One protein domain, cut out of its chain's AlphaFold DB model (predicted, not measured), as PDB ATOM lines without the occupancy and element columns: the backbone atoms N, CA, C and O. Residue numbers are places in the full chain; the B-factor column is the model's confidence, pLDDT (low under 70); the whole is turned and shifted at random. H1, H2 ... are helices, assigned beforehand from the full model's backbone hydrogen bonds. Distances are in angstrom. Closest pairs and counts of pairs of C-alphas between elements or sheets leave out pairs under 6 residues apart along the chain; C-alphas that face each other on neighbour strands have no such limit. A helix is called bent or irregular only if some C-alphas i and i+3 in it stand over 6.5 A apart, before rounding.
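What this domain is: This is residues 2 to 79 of the 129 residues of the protein "Helix-turn-helix domain-containing protein" of Clostridiaceae bacterium (UniProt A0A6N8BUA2). The model is a long, drawn-out string of helices with no shared core: H1 and H2 sit together at one end, H3 comes between, and H4 and H5 lie toward the other end. The last part of H5 and the two residues after it, residues 70 to 79, stick out free. The printed part has 78 residues with five named helices, H1 to H5 in order along the chain, and no named strand; 49 residues are in the helices and the class is all helix. The whole is extended, with a radius of gyration of the C-alphas of 20.1 A, and it spans 64 by 30 by 23 A.

How they stand to each other: H1, residues 2 to 6, touches H2, residues 15 to 30; the closest C-alphas are those of Leu 3 and Asp 15, 6.7 A apart. H2 touches H1 with residues 15 to 22 alone. H2 has a kink of 58 degrees near residue 24 and is irregular, with C-alphas 21 and 24 7.4 A apart. H3, residues 40 to 46, touches no helix. H4, residues 51 to 56, is apart from H3, though a tight link of 4 residues joins them. H5, residues 63 to 77, only just touches H4, with 3 pairs of C-alphas within 8 A; the closest are those of Gln 55 and Glu 65, 6.7 A apart. H5 touches H4 with residue 65 alone. H4 and H5 run the same way at a steep tilt of 46 degrees. H3 and H5 are only just apart, with closest C-alphas at 8.5 A. In H1, H3 and H5 every O i to N i+4 pair is within hydrogen-bond range; in H2 it is 10 of 12 and in H4 1 of 2.

Where its parts are: H1 begins at C-alpha 2, at (172.417, 216.169, 224.027). H2 is the longest helix by residues, with 16, and measures 19.5 A from first to last C-alpha. H3 measures 10.0 A, from C-alpha 40 at (192.809, 207.743, 205.841), and H4 measures 9.2 A. H5 measures 20.8 A and ends at C-alpha 77, at (207.632, 223.333, 190.266).

The domain as a whole: The C-alphas of Ile 10 and Arg 79, 66.9 A apart, are the two farthest apart. Without residues 70 to 79 the body spans 52 by 25 by 20 A. The printed part has no cut. The links H1 to H2, H2 to H3 and H4 to H5 are short, and no link is long. The mean pLDDT of the printed part is 91.8, and no printed residue is under 70.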
ATOM      1  N   VAL A   2     171.525 217.146 223.361       85.69
ATOM      2  CA  VAL A   2     172.417 216.169 224.027       85.69
ATOM      3  C   VAL A   2     172.567 216.421 225.532       85.69
ATOM      4  O   VAL A   2     172.430 215.488 226.314       85.69
ATOM      5  N   LEU A   3     172.780 217.670 225.959       91.19
ATOM      6  CA  LEU A   3     172.855 218.003 227.391       91.19
ATOM      7  C   LEU A   3     171.526 217.745 228.111       91.19
ATOM      8  O   LEU A   3     171.512 217.213 229.214       91.19
ATOM      9  N   ASP A   4     170.406 218.062 227.461       91.38
ATOM     10  CA  ASP A   4     169.070 217.800 228.014       91.38
ATOM     11  C   ASP A   4     168.801 216.302 228.179       91.38
ATOM     12  O   ASP A   4     168.115 215.908 229.114       91.38
ATOM     13  N   PHE A   5     169.361 215.471 227.295       90.19
ATOM     14  CA  PHE A   5     169.323 214.018 227.422       90.19
ATOM     15  C   PHE A   5     170.246 213.528 228.546       90.19
ATOM     16  O   PHE A   5     169.827 212.706 229.351       90.19
ATOM     17  N   ASN A   6     171.460 214.080 228.671       93.75
ATOM     18  CA  ASN A   6     172.382 213.736 229.760       93.75
ATOM     19  C   ASN A   6     171.764 213.984 231.146       93.75
ATOM     20  O   ASN A   6     171.909 213.164 232.044       93.75
ATOM     21  N   LYS A   7     170.996 215.070 231.296       94.62
ATOM     22  CA  LYS A   7     170.282 215.414 232.539       94.62
ATOM     23  C   LYS A   7     169.179 214.424 232.935       94.62
ATOM     24  O   LYS A   7     168.667 214.528 234.043       94.62
ATOM     25  N   GLN A   8     168.787 213.503 232.051       95.81
ATOM     26  CA  GLN A   8     167.787 212.466 232.342       95.81
ATOM     27  C   GLN A   8     168.397 211.220 232.997       95.81
ATOM     28  O   GLN A   8     167.652 210.370 233.484       95.81
ATOM     29  N   PHE A   9     169.727 211.080 233.002       95.00
ATOM     30  CA  PHE A   9     170.391 209.977 233.690       95.00
ATOM     31  C   PHE A   9     170.353 210.159 235.210       95.00
ATOM     32  O   PHE A   9     170.304 211.277 235.716       95.00
ATOM     33  N   ILE A  10     170.405 209.036 235.933       95.75
ATOM     34  CA  ILE A  10     170.433 209.005 237.405       95.75
ATOM     35  C   ILE A  10     171.674 209.742 237.932       95.75
ATOM     36  O   ILE A  10     171.586 210.494 238.898       95.75
ATOM     37  N   GLU A  11     172.807 209.566 237.253       94.81
ATOM     38  CA  GLU A  11     174.060 210.270 237.517       94.81
ATOM     39  C   GLU A  11     174.520 210.954 236.220       94.81
ATOM     40  O   GLU A  11     175.161 210.321 235.378       94.81
ATOM     41  N   PRO A  12     174.131 212.223 235.991       94.38
ATOM     42  CA  PRO A  12     174.523 212.947 234.791       94.38
ATOM     43  C   PRO A  12     176.019 213.280 234.817       94.38
ATOM     44  O   PRO A  12     176.553 213.717 235.837       94.38
ATOM     45  N   LEU A  13     176.687 213.124 233.671       95.31
ATOM     46  CA  LEU A  13     178.081 213.549 233.503       95.31
ATOM     47  C   LEU A  13     178.199 215.081 233.519       95.31
ATOM     48  O   LEU A  13     177.228 215.777 233.210       95.31
ATOM     49  N   ASP A  14     179.397 215.603 233.804       95.81
ATOM     50  CA  ASP A  14     179.673 217.042 233.698       95.81
ATOM     51  C   ASP A  14     179.441 217.535 232.264       95.81
ATOM     52  O   ASP A  14     179.837 216.886 231.290       95.81
ATOM     53  N   ASP A  15     178.855 218.725 232.127       93.81
ATOM     54  CA  ASP A  15     178.512 219.295 230.824       93.81
ATOM     55  C   ASP A  15     179.735 219.355 229.884       93.81
ATOM     56  O   ASP A  15     179.608 219.091 228.684       93.81
ATOM     57  N   ASN A  16     180.945 219.623 230.398       94.31
ATOM     58  CA  ASN A  16     182.148 219.652 229.561       94.31
ATOM     59  C   ASN A  16     182.558 218.264 229.069       94.31
ATOM     60  O   ASN A  16     183.093 218.140 227.962       94.31
ATOM     61  N   GLU A  17     182.360 217.234 229.886       93.38
ATOM     62  CA  GLU A  17     182.648 215.850 229.525       93.38
ATOM     63  C   GLU A  17     181.699 215.383 228.422       93.38
ATOM     64  O   GLU A  17     182.159 214.902 227.380       93.38
ATOM     65  N   VAL A  18     180.401 215.648 228.589       93.12
ATOM     66  CA  VAL A  18     179.369 215.339 227.591       93.12
ATOM     67  C   VAL A  18     179.697 216.011 226.267       93.12
ATOM     68  O   VAL A  18     179.788 215.333 225.245       93.12
ATOM     69  N   ILE A  19     179.952 217.325 226.282       92.69
ATOM     70  CA  ILE A  19     180.282 218.081 225.068       92.69
ATOM     71  C   ILE A  19     181.510 217.482 224.381       92.69
ATOM     72  O   ILE A  19     181.504 217.303 223.164       92.69
ATOM     73  N   LYS A  20     182.581 217.166 225.120       92.12
ATOM     74  CA  LYS A  20     183.803 216.599 224.525       92.12
ATOM     75  C   LYS A  20     183.545 215.231 223.898       92.12
ATOM     76  O   LYS A  20     184.009 214.999 222.778       92.12
ATOM     77  N   ALA A  21     182.811 214.364 224.589       90.81
ATOM     78  CA  ALA A  21     182.508 213.018 224.127       90.81
ATOM     79  C   ALA A  21     181.617 213.026 222.872       90.81
ATOM     80  O   ALA A  21     181.873 212.285 221.919       90.81
ATOM     81  N   THR A  22     180.612 213.905 222.815       90.00
ATOM     82  CA  THR A  22     179.606 213.910 221.738       90.00
ATOM     83  C   THR A  22     179.927 214.849 220.578       90.00
ATOM     84  O   THR A  22     179.329 214.716 219.506       90.00
ATOM     85  N   LYS A  23     180.924 215.736 220.716       87.19
ATOM     86  CA  LYS A  23     181.322 216.727 219.695       87.19
ATOM     87  C   LYS A  23     181.456 216.153 218.286       87.19
ATOM     88  O   LYS A  23     181.120 216.810 217.301       87.19
ATOM     89  N   SER A  24     182.013 214.948 218.170       80.19
ATOM     90  CA  SER A  24     182.233 214.291 216.878       80.19
ATOM     91  C   SER A  24     180.917 213.894 216.200       80.19
ATOM     92  O   SER A  24     180.743 214.150 215.005       80.19
ATOM     93  N   ALA A  25     179.978 213.340 216.971       81.50
ATOM     94  CA  ALA A  25     178.654 212.940 216.518       81.50
ATOM     95  C   ALA A  25     177.800 214.162 216.156       81.50
ATOM     96  O   ALA A  25     177.229 214.200 215.067       81.50
ATOM     97  N   GLU A  26     177.800 215.203 216.994       83.06
ATOM     98  CA  GLU A  26     177.093 216.459 216.710       83.06
ATOM     99  C   GLU A  26     177.613 217.120 215.431       83.06
ATOM    100  O   GLU A  26     176.836 217.490 214.552       83.06
ATOM    101  N   LYS A  27     178.938 217.200 215.263       81.94
ATOM    102  CA  LYS A  27     179.548 217.742 214.043       81.94
ATOM    103  C   LYS A  27     179.150 216.953 212.794       81.94
ATOM    104  O   LYS A  27     178.944 217.549 211.737       81.94
ATOM    105  N   CYS A  28     179.056 215.627 212.894       79.44
ATOM    106  CA  CYS A  28     178.586 214.779 211.800       79.44
ATOM    107  C   CYS A  28     177.111 215.057 211.484       79.44
ATOM    108  O   CYS A  28     176.764 215.266 210.322       79.44
ATOM    109  N   TYR A  29     176.265 215.128 212.513       78.19
ATOM    110  CA  TYR A  29     174.829 215.377 212.389       78.19
ATOM    111  C   TYR A  29     174.506 216.753 211.785       78.19
ATOM    112  O   TYR A  29     173.598 216.871 210.964       78.19
ATOM    113  N   LEU A  30     175.287 217.778 212.141       79.44
ATOM    114  CA  LEU A  30     175.176 219.141 211.606       79.44
ATOM    115  C   LEU A  30     175.749 219.291 210.188       79.44
ATOM    116  O   LEU A  30     175.507 220.300 209.524       79.44
ATOM    117  N   SER A  31     176.528 218.321 209.703       79.06
ATOM    118  CA  SER A  31     177.053 218.365 208.338       79.06
ATOM    119  C   SER A  31     175.940 218.092 207.319       79.06
ATOM    120  O   SER A  31     175.118 217.201 207.522       79.06
ATOM    121  N   LYS A  32     175.929 218.826 206.194       71.56
ATOM    122  CA  LYS A  32     174.901 218.686 205.137       71.56
ATOM    123  C   LYS A  32     174.726 217.243 204.647       71.56
ATOM    124  O   LYS A  32     173.605 216.830 204.376       71.56
ATOM    125  N   ASP A  33     175.819 216.484 204.585       76.94
ATOM    126  CA  ASP A  33     175.819 215.123 204.042       76.94
ATOM    127  C   ASP A  33     175.526 214.048 205.101       76.94
ATOM    128  O   ASP A  33     175.314 212.896 204.732       76.94
ATOM    129  N   LYS A  34     175.555 214.395 206.402       75.44
ATOM    130  CA  LYS A  34     175.341 213.503 207.566       75.44
ATOM    131  C   LYS A  34     176.149 212.194 207.562       75.44
ATOM    132  O   LYS A  34     175.793 211.237 208.246       75.44
ATOM    133  N   ARG A  35     177.242 212.125 206.798       75.94
ATOM    134  CA  ARG A  35     178.074 210.922 206.644       75.94
ATOM    135  C   ARG A  35     179.327 211.017 207.499       75.94
ATOM    136  O   ARG A  35     180.067 212.000 207.419       75.94
ATOM    137  N   TYR A  36     179.598 209.951 208.247       78.00
ATOM    138  CA  TYR A  36     180.858 209.799 208.960       78.00
ATOM    139  C   TYR A  36     182.016 209.672 207.960       78.00
ATOM    140  O   TYR A  36     181.942 208.905 207.000       78.00
ATOM    141  N   LYS A  37     183.085 210.443 208.170       82.38
ATOM    142  CA  LYS A  37     184.277 210.447 207.311       82.38
ATOM    143  C   LYS A  37     185.445 209.860 208.093       82.38
ATOM    144  O   LYS A  37     185.979 210.518 208.985       82.38
ATOM    145  N   TYR A  38     185.832 208.634 207.749       87.50
ATOM    146  CA  TYR A  38     186.998 207.984 208.340       87.50
ATOM    147  C   TYR A  38     188.280 208.750 208.018       87.50
ATOM    148  O   TYR A  38     188.425 209.360 206.955       87.50
ATOM    149  N   LYS A  39     189.241 208.689 208.941       92.31
ATOM    150  CA  LYS A  39     190.609 209.115 208.653       92.31
ATOM    151  C   LYS A  39     191.225 208.123 207.669       92.31
ATOM    152  O   LYS A  39     191.027 206.919 207.815       92.31
ATOM    153  N   ASN A  40     192.041 208.614 206.737       96.06
ATOM    154  CA  ASN A  40     192.809 207.743 205.841       96.06
ATOM    155  C   ASN A  40     193.622 206.697 206.611       96.06
ATOM    156  O   ASN A  40     193.668 205.559 206.179       96.06
ATOM    157  N   SER A  41     194.215 207.060 207.755       95.81
ATOM    158  CA  SER A  41     194.965 206.119 208.599       95.81
ATOM    159  C   SER A  41     194.108 204.934 209.045       95.81
ATOM    160  O   SER A  41     194.535 203.798 208.925       95.81
ATOM    161  N   THR A  42     192.879 205.204 209.489       95.62
ATOM    162  CA  THR A  42     191.934 204.171 209.923       95.62
ATOM    163  C   THR A  42     191.482 203.300 208.752       95.62
ATOM    164  O   THR A  42     191.362 202.095 208.905       95.62
ATOM    165  N   LEU A  43     191.254 203.889 207.572       96.19
ATOM    166  CA  LEU A  43     190.908 203.116 206.374       96.19
ATOM    167  C   LEU A  43     192.053 202.212 205.921       96.19
ATOM    168  O   LEU A  43     191.799 201.076 205.553       96.19
ATOM    169  N   ILE A  44     193.289 202.712 205.954       97.62
ATOM    170  CA  ILE A  44     194.485 201.942 205.595       97.62
ATOM    171  C   ILE A  44     194.639 200.734 206.518       97.62
ATOM    172  O   ILE A  44     194.885 199.645 206.028       97.62
ATOM    173  N   GLU A  45     194.451 200.925 207.823       97.25
ATOM    174  CA  GLU A  45     194.565 199.860 208.821       97.25
ATOM    175  C   GLU A  45     193.453 198.811 208.688       97.25
ATOM    176  O   GLU A  45     193.736 197.623 208.615       97.25
ATOM    177  N   ILE A  46     192.187 199.237 208.599       97.06
ATOM    178  CA  ILE A  46     191.044 198.311 208.505       97.06
ATOM    179  C   ILE A  46     191.078 197.494 207.209       97.06
ATOM    180  O   ILE A  46     190.643 196.346 207.192       97.06
ATOM    181  N   LEU A  47     191.540 198.104 206.117       96.62
ATOM    182  CA  LEU A  47     191.581 197.477 204.797       96.62
ATOM    183  C   LEU A  47     192.939 196.833 204.484       96.62
ATOM    184  O   LEU A  47     193.116 196.372 203.362       96.62
ATOM    185  N   ASP A  48     193.875 196.845 205.439       97.19
ATOM    186  CA  ASP A  48     195.252 196.351 205.300       97.19
ATOM    187  C   ASP A  48     195.952 196.833 204.012       97.19
ATOM    188  O   ASP A  48     196.577 196.077 203.273       97.19
ATOM    189  N   ILE A  49     195.797 198.127 203.704       97.56
ATOM    190  CA  ILE A  49     196.310 198.711 202.459       97.56
ATOM    191  C   ILE A  49     197.822 198.897 202.563       97.56
ATOM    192  O   ILE A  49     198.333 199.740 203.314       97.56
ATOM    193  N   THR A  50     198.543 198.195 201.701       97.50
ATOM    194  CA  THR A  50     200.005 198.218 201.651       97.50
ATOM    195  C   THR A  50     200.560 199.548 201.126       97.50
ATOM    196  O   THR A  50     199.873 200.344 200.479       97.50
ATOM    197  N   GLU A  51     201.847 199.816 201.371       96.00
ATOM    198  CA  GLU A  51     202.502 201.013 200.822       96.00
ATOM    199  C   GLU A  51     202.538 201.005 199.282       96.00
ATOM    200  O   GLU A  51     202.396 202.057 198.657       96.00
ATOM    201  N   GLU A  52     202.693 199.831 198.666       96.56
ATOM    202  CA  GLU A  52     202.721 199.675 197.207       96.56
ATOM    203  C   GLU A  52     201.363 199.980 196.568       96.56
ATOM    204  O   GLU A  52     201.285 200.626 195.520       96.56
ATOM    205  N   GLU A  53     200.271 199.562 197.205       97.25
ATOM    206  CA  GLU A  53     198.923 199.906 196.757       97.25
ATOM    207  C   GLU A  53     198.671 201.407 196.885       97.25
ATOM    208  O   GLU A  53     198.175 202.029 195.941       97.25
ATOM    209  N   GLN A  54     199.093 202.028 197.991       97.44
ATOM    210  CA  GLN A  54     198.954 203.475 198.187       97.44
ATOM    211  C   GLN A  54     199.615 204.287 197.063       97.44
ATOM    212  O   GLN A  54     199.055 205.304 196.643       97.44
ATOM    213  N   GLN A  55     200.749 203.831 196.515       96.25
ATOM    214  CA  GLN A  55     201.404 204.482 195.369       96.25
ATOM    215  C   GLN A  55     200.502 204.529 194.129       96.25
ATOM    216  O   GLN A  55     200.521 205.510 193.383       96.25
ATOM    217  N   LYS A  56     199.664 203.507 193.929       96.88
ATOM    218  CA  LYS A  56     198.709 203.413 192.813       96.88
ATOM    219  C   LYS A  56     197.387 204.137 193.105       96.88
ATOM    220  O   LYS A  56     196.644 204.474 192.183       96.88
ATOM    221  N   MET A  57     197.080 204.412 194.375       96.06
ATOM    222  CA  MET A  57     195.825 205.039 194.798       96.06
ATOM    223  C   MET A  57     195.819 206.566 194.661       96.06
ATOM    224  O   MET A  57     196.832 207.257 194.786       96.06
ATOM    225  N   LYS A  58     194.623 207.134 194.463       94.88
ATOM    226  CA  LYS A  58     194.430 208.591 194.355       94.88
ATOM    227  C   LYS A  58     194.260 209.283 195.712       94.88
ATOM    228  O   LYS A  58     194.819 210.358 195.903       94.88
ATOM    229  N   SER A  59     193.481 208.697 196.626       92.69
ATOM    230  CA  SER A  59     192.948 209.403 197.805       92.69
ATOM    231  C   SER A  59     193.229 208.733 199.151       92.69
ATOM    232  O   SER A  59     193.556 209.447 200.100       92.69
ATOM    233  N   ILE A  60     193.125 207.404 199.262       96.12
ATOM    234  CA  ILE A  60     193.401 206.659 200.502       96.12
ATOM    235  C   ILE A  60     194.907 206.401 200.577       96.12
ATOM    236  O   ILE A  60     195.403 205.336 200.242       96.12
ATOM    237  N   ILE A  61     195.640 207.450 200.936       97.50
ATOM    238  CA  ILE A  61     197.094 207.417 201.088       97.50
ATOM    239  C   ILE A  61     197.489 207.921 202.471       97.50
ATOM    240  O   ILE A  61     196.838 208.810 203.040       97.50
ATOM    241  N   GLY A  62     198.564 207.350 202.999       96.94
ATOM    242  CA  GLY A  62     199.163 207.728 204.265       96.94
ATOM    243  C   GLY A  62     200.032 208.982 204.162       96.94
ATOM    244  O   GLY A  62     200.252 209.567 203.097       96.94
ATOM    245  N   THR A  63     200.561 209.401 205.311       96.25
ATOM    246  CA  THR A  63     201.401 210.603 205.427       96.25
ATOM    247  C   THR A  63     202.700 210.488 204.629       96.25
ATOM    248  O   THR A  63     203.129 211.474 204.030       96.25
ATOM    249  N   LYS A  64     203.309 209.295 204.592       96.00
ATOM    250  CA  LYS A  64     204.546 209.019 203.849       96.00
ATOM    251  C   LYS A  64     204.357 209.296 202.356       96.00
ATOM    252  O   LYS A  64     204.976 210.218 201.833       96.00
ATOM    253  N   GLU A  65     203.420 208.600 201.716       97.38
ATOM    254  CA  GLU A  65     203.114 208.756 200.288       97.38
ATOM    255  C   GLU A  65     202.684 210.191 199.939       97.38
ATOM    256  O   GLU A  65     203.166 210.788 198.975       97.38
ATOM    257  N   LYS A  66     201.845 210.817 200.778       96.88
ATOM    258  CA  LYS A  66     201.470 212.231 200.615       96.88
ATOM    259  C   LYS A  66     202.694 213.156 200.581       96.88
ATOM    260  O   LYS A  66     202.749 214.082 199.765       96.88
ATOM    261  N   ASN A  67     203.651 212.943 201.481       97.19
ATOM    262  CA  ASN A  67     204.858 213.758 201.559       97.19
ATOM    263  C   ASN A  67     205.776 213.523 200.359       97.19
ATOM    264  O   ASN A  67     206.294 214.498 199.813       97.19
ATOM    265  N   GLU A  68     205.931 212.280 199.908       96.81
ATOM    266  CA  GLU A  68     206.722 211.958 198.716       96.81
ATOM    267  C   GLU A  68     206.134 212.599 197.453       96.81
ATOM    268  O   GLU A  68     206.843 213.317 196.740       96.81
ATOM    269  N   ARG A  69     204.812 212.508 197.245       96.38
ATOM    270  CA  ARG A  69     204.132 213.222 196.146       96.38
ATOM    271  C   ARG A  69     204.353 214.728 196.208       96.38
ATOM    272  O   ARG A  69     204.639 215.362 195.192       96.38
ATOM    273  N   LYS A  70     204.264 215.322 197.403       96.94
ATOM    274  CA  LYS A  70     204.508 216.759 197.594       96.94
ATOM    275  C   LYS A  70     205.955 217.134 197.259       96.94
ATOM    276  O   LYS A  70     206.178 218.148 196.596       96.94
ATOM    277  N   LYS A  71     206.936 216.334 197.688       96.44
ATOM    278  CA  LYS A  71     208.354 216.540 197.357       96.44
ATOM    279  C   LYS A  71     208.583 216.464 195.846       96.44
ATOM    280  O   LYS A  71     209.237 217.355 195.302       96.44
ATOM    281  N   ALA A  72     208.007 215.468 195.172       95.50
ATOM    282  CA  ALA A  72     208.093 215.312 193.721       95.50
ATOM    283  C   ALA A  72     207.478 216.514 192.985       95.50
ATOM    284  O   ALA A  72     208.152 217.151 192.173       95.50
ATOM    285  N   ALA A  73     206.254 216.911 193.347       95.25
ATOM    286  CA  ALA A  73     205.592 218.082 192.773       95.25
ATOM    287  C   ALA A  73     206.414 219.367 192.975       95.25
ATOM    288  O   ALA A  73     206.597 220.148 192.045       95.25
ATOM    289  N   ASN A  74     206.979 219.573 194.167       95.00
ATOM    290  CA  ASN A  74     207.838 220.724 194.448       95.00
ATOM    291  C   ASN A  74     209.173 220.672 193.687       95.00
ATOM    292  O   ASN A  74     209.743 221.713 193.369       95.00
ATOM    293  N   LYS A  75     209.714 219.484 193.400       92.56
ATOM    294  CA  LYS A  75     210.911 219.334 192.560       92.56
ATOM    295  C   LYS A  75     210.636 219.793 191.129       92.56
ATOM    296  O   LYS A  75     211.471 220.503 190.581       92.56
ATOM    297  N   VAL A  76     209.472 219.446 190.580       91.88
ATOM    298  CA  VAL A  76     209.045 219.880 189.241       91.88
ATOM    299  C   VAL A  76     208.755 221.380 189.221       91.88
ATOM    300  O   VAL A  76     209.326 222.089 188.408       91.88
ATOM    301  N   LYS A  77     207.976 221.897 190.181       92.75
ATOM    302  CA  LYS A  77     207.632 223.333 190.266       92.75
ATOM    303  C   LYS A  77     208.833 224.274 190.392       92.75
ATOM    304  O   LYS A  77     208.718 225.449 190.074       92.75
ATOM    305  N   ARG A  78     209.965 223.792 190.915       91.06
ATOM    306  CA  ARG A  78     211.200 224.585 191.037       91.06
ATOM    307  C   ARG A  78     211.947 224.756 189.714       91.06
ATOM    308  O   ARG A  78     212.886 225.550 189.680       91.06
ATOM    309  N   ARG A  79     211.596 223.981 188.689       92.62
ATOM    310  CA  ARG A  79     212.239 223.994 187.376       92.62
ATOM    311  C   ARG A  79     211.431 224.852 186.402       92.62
ATOM    312  O   ARG A  79     210.207 224.880 186.489       92.62
TER     313      ARG A  79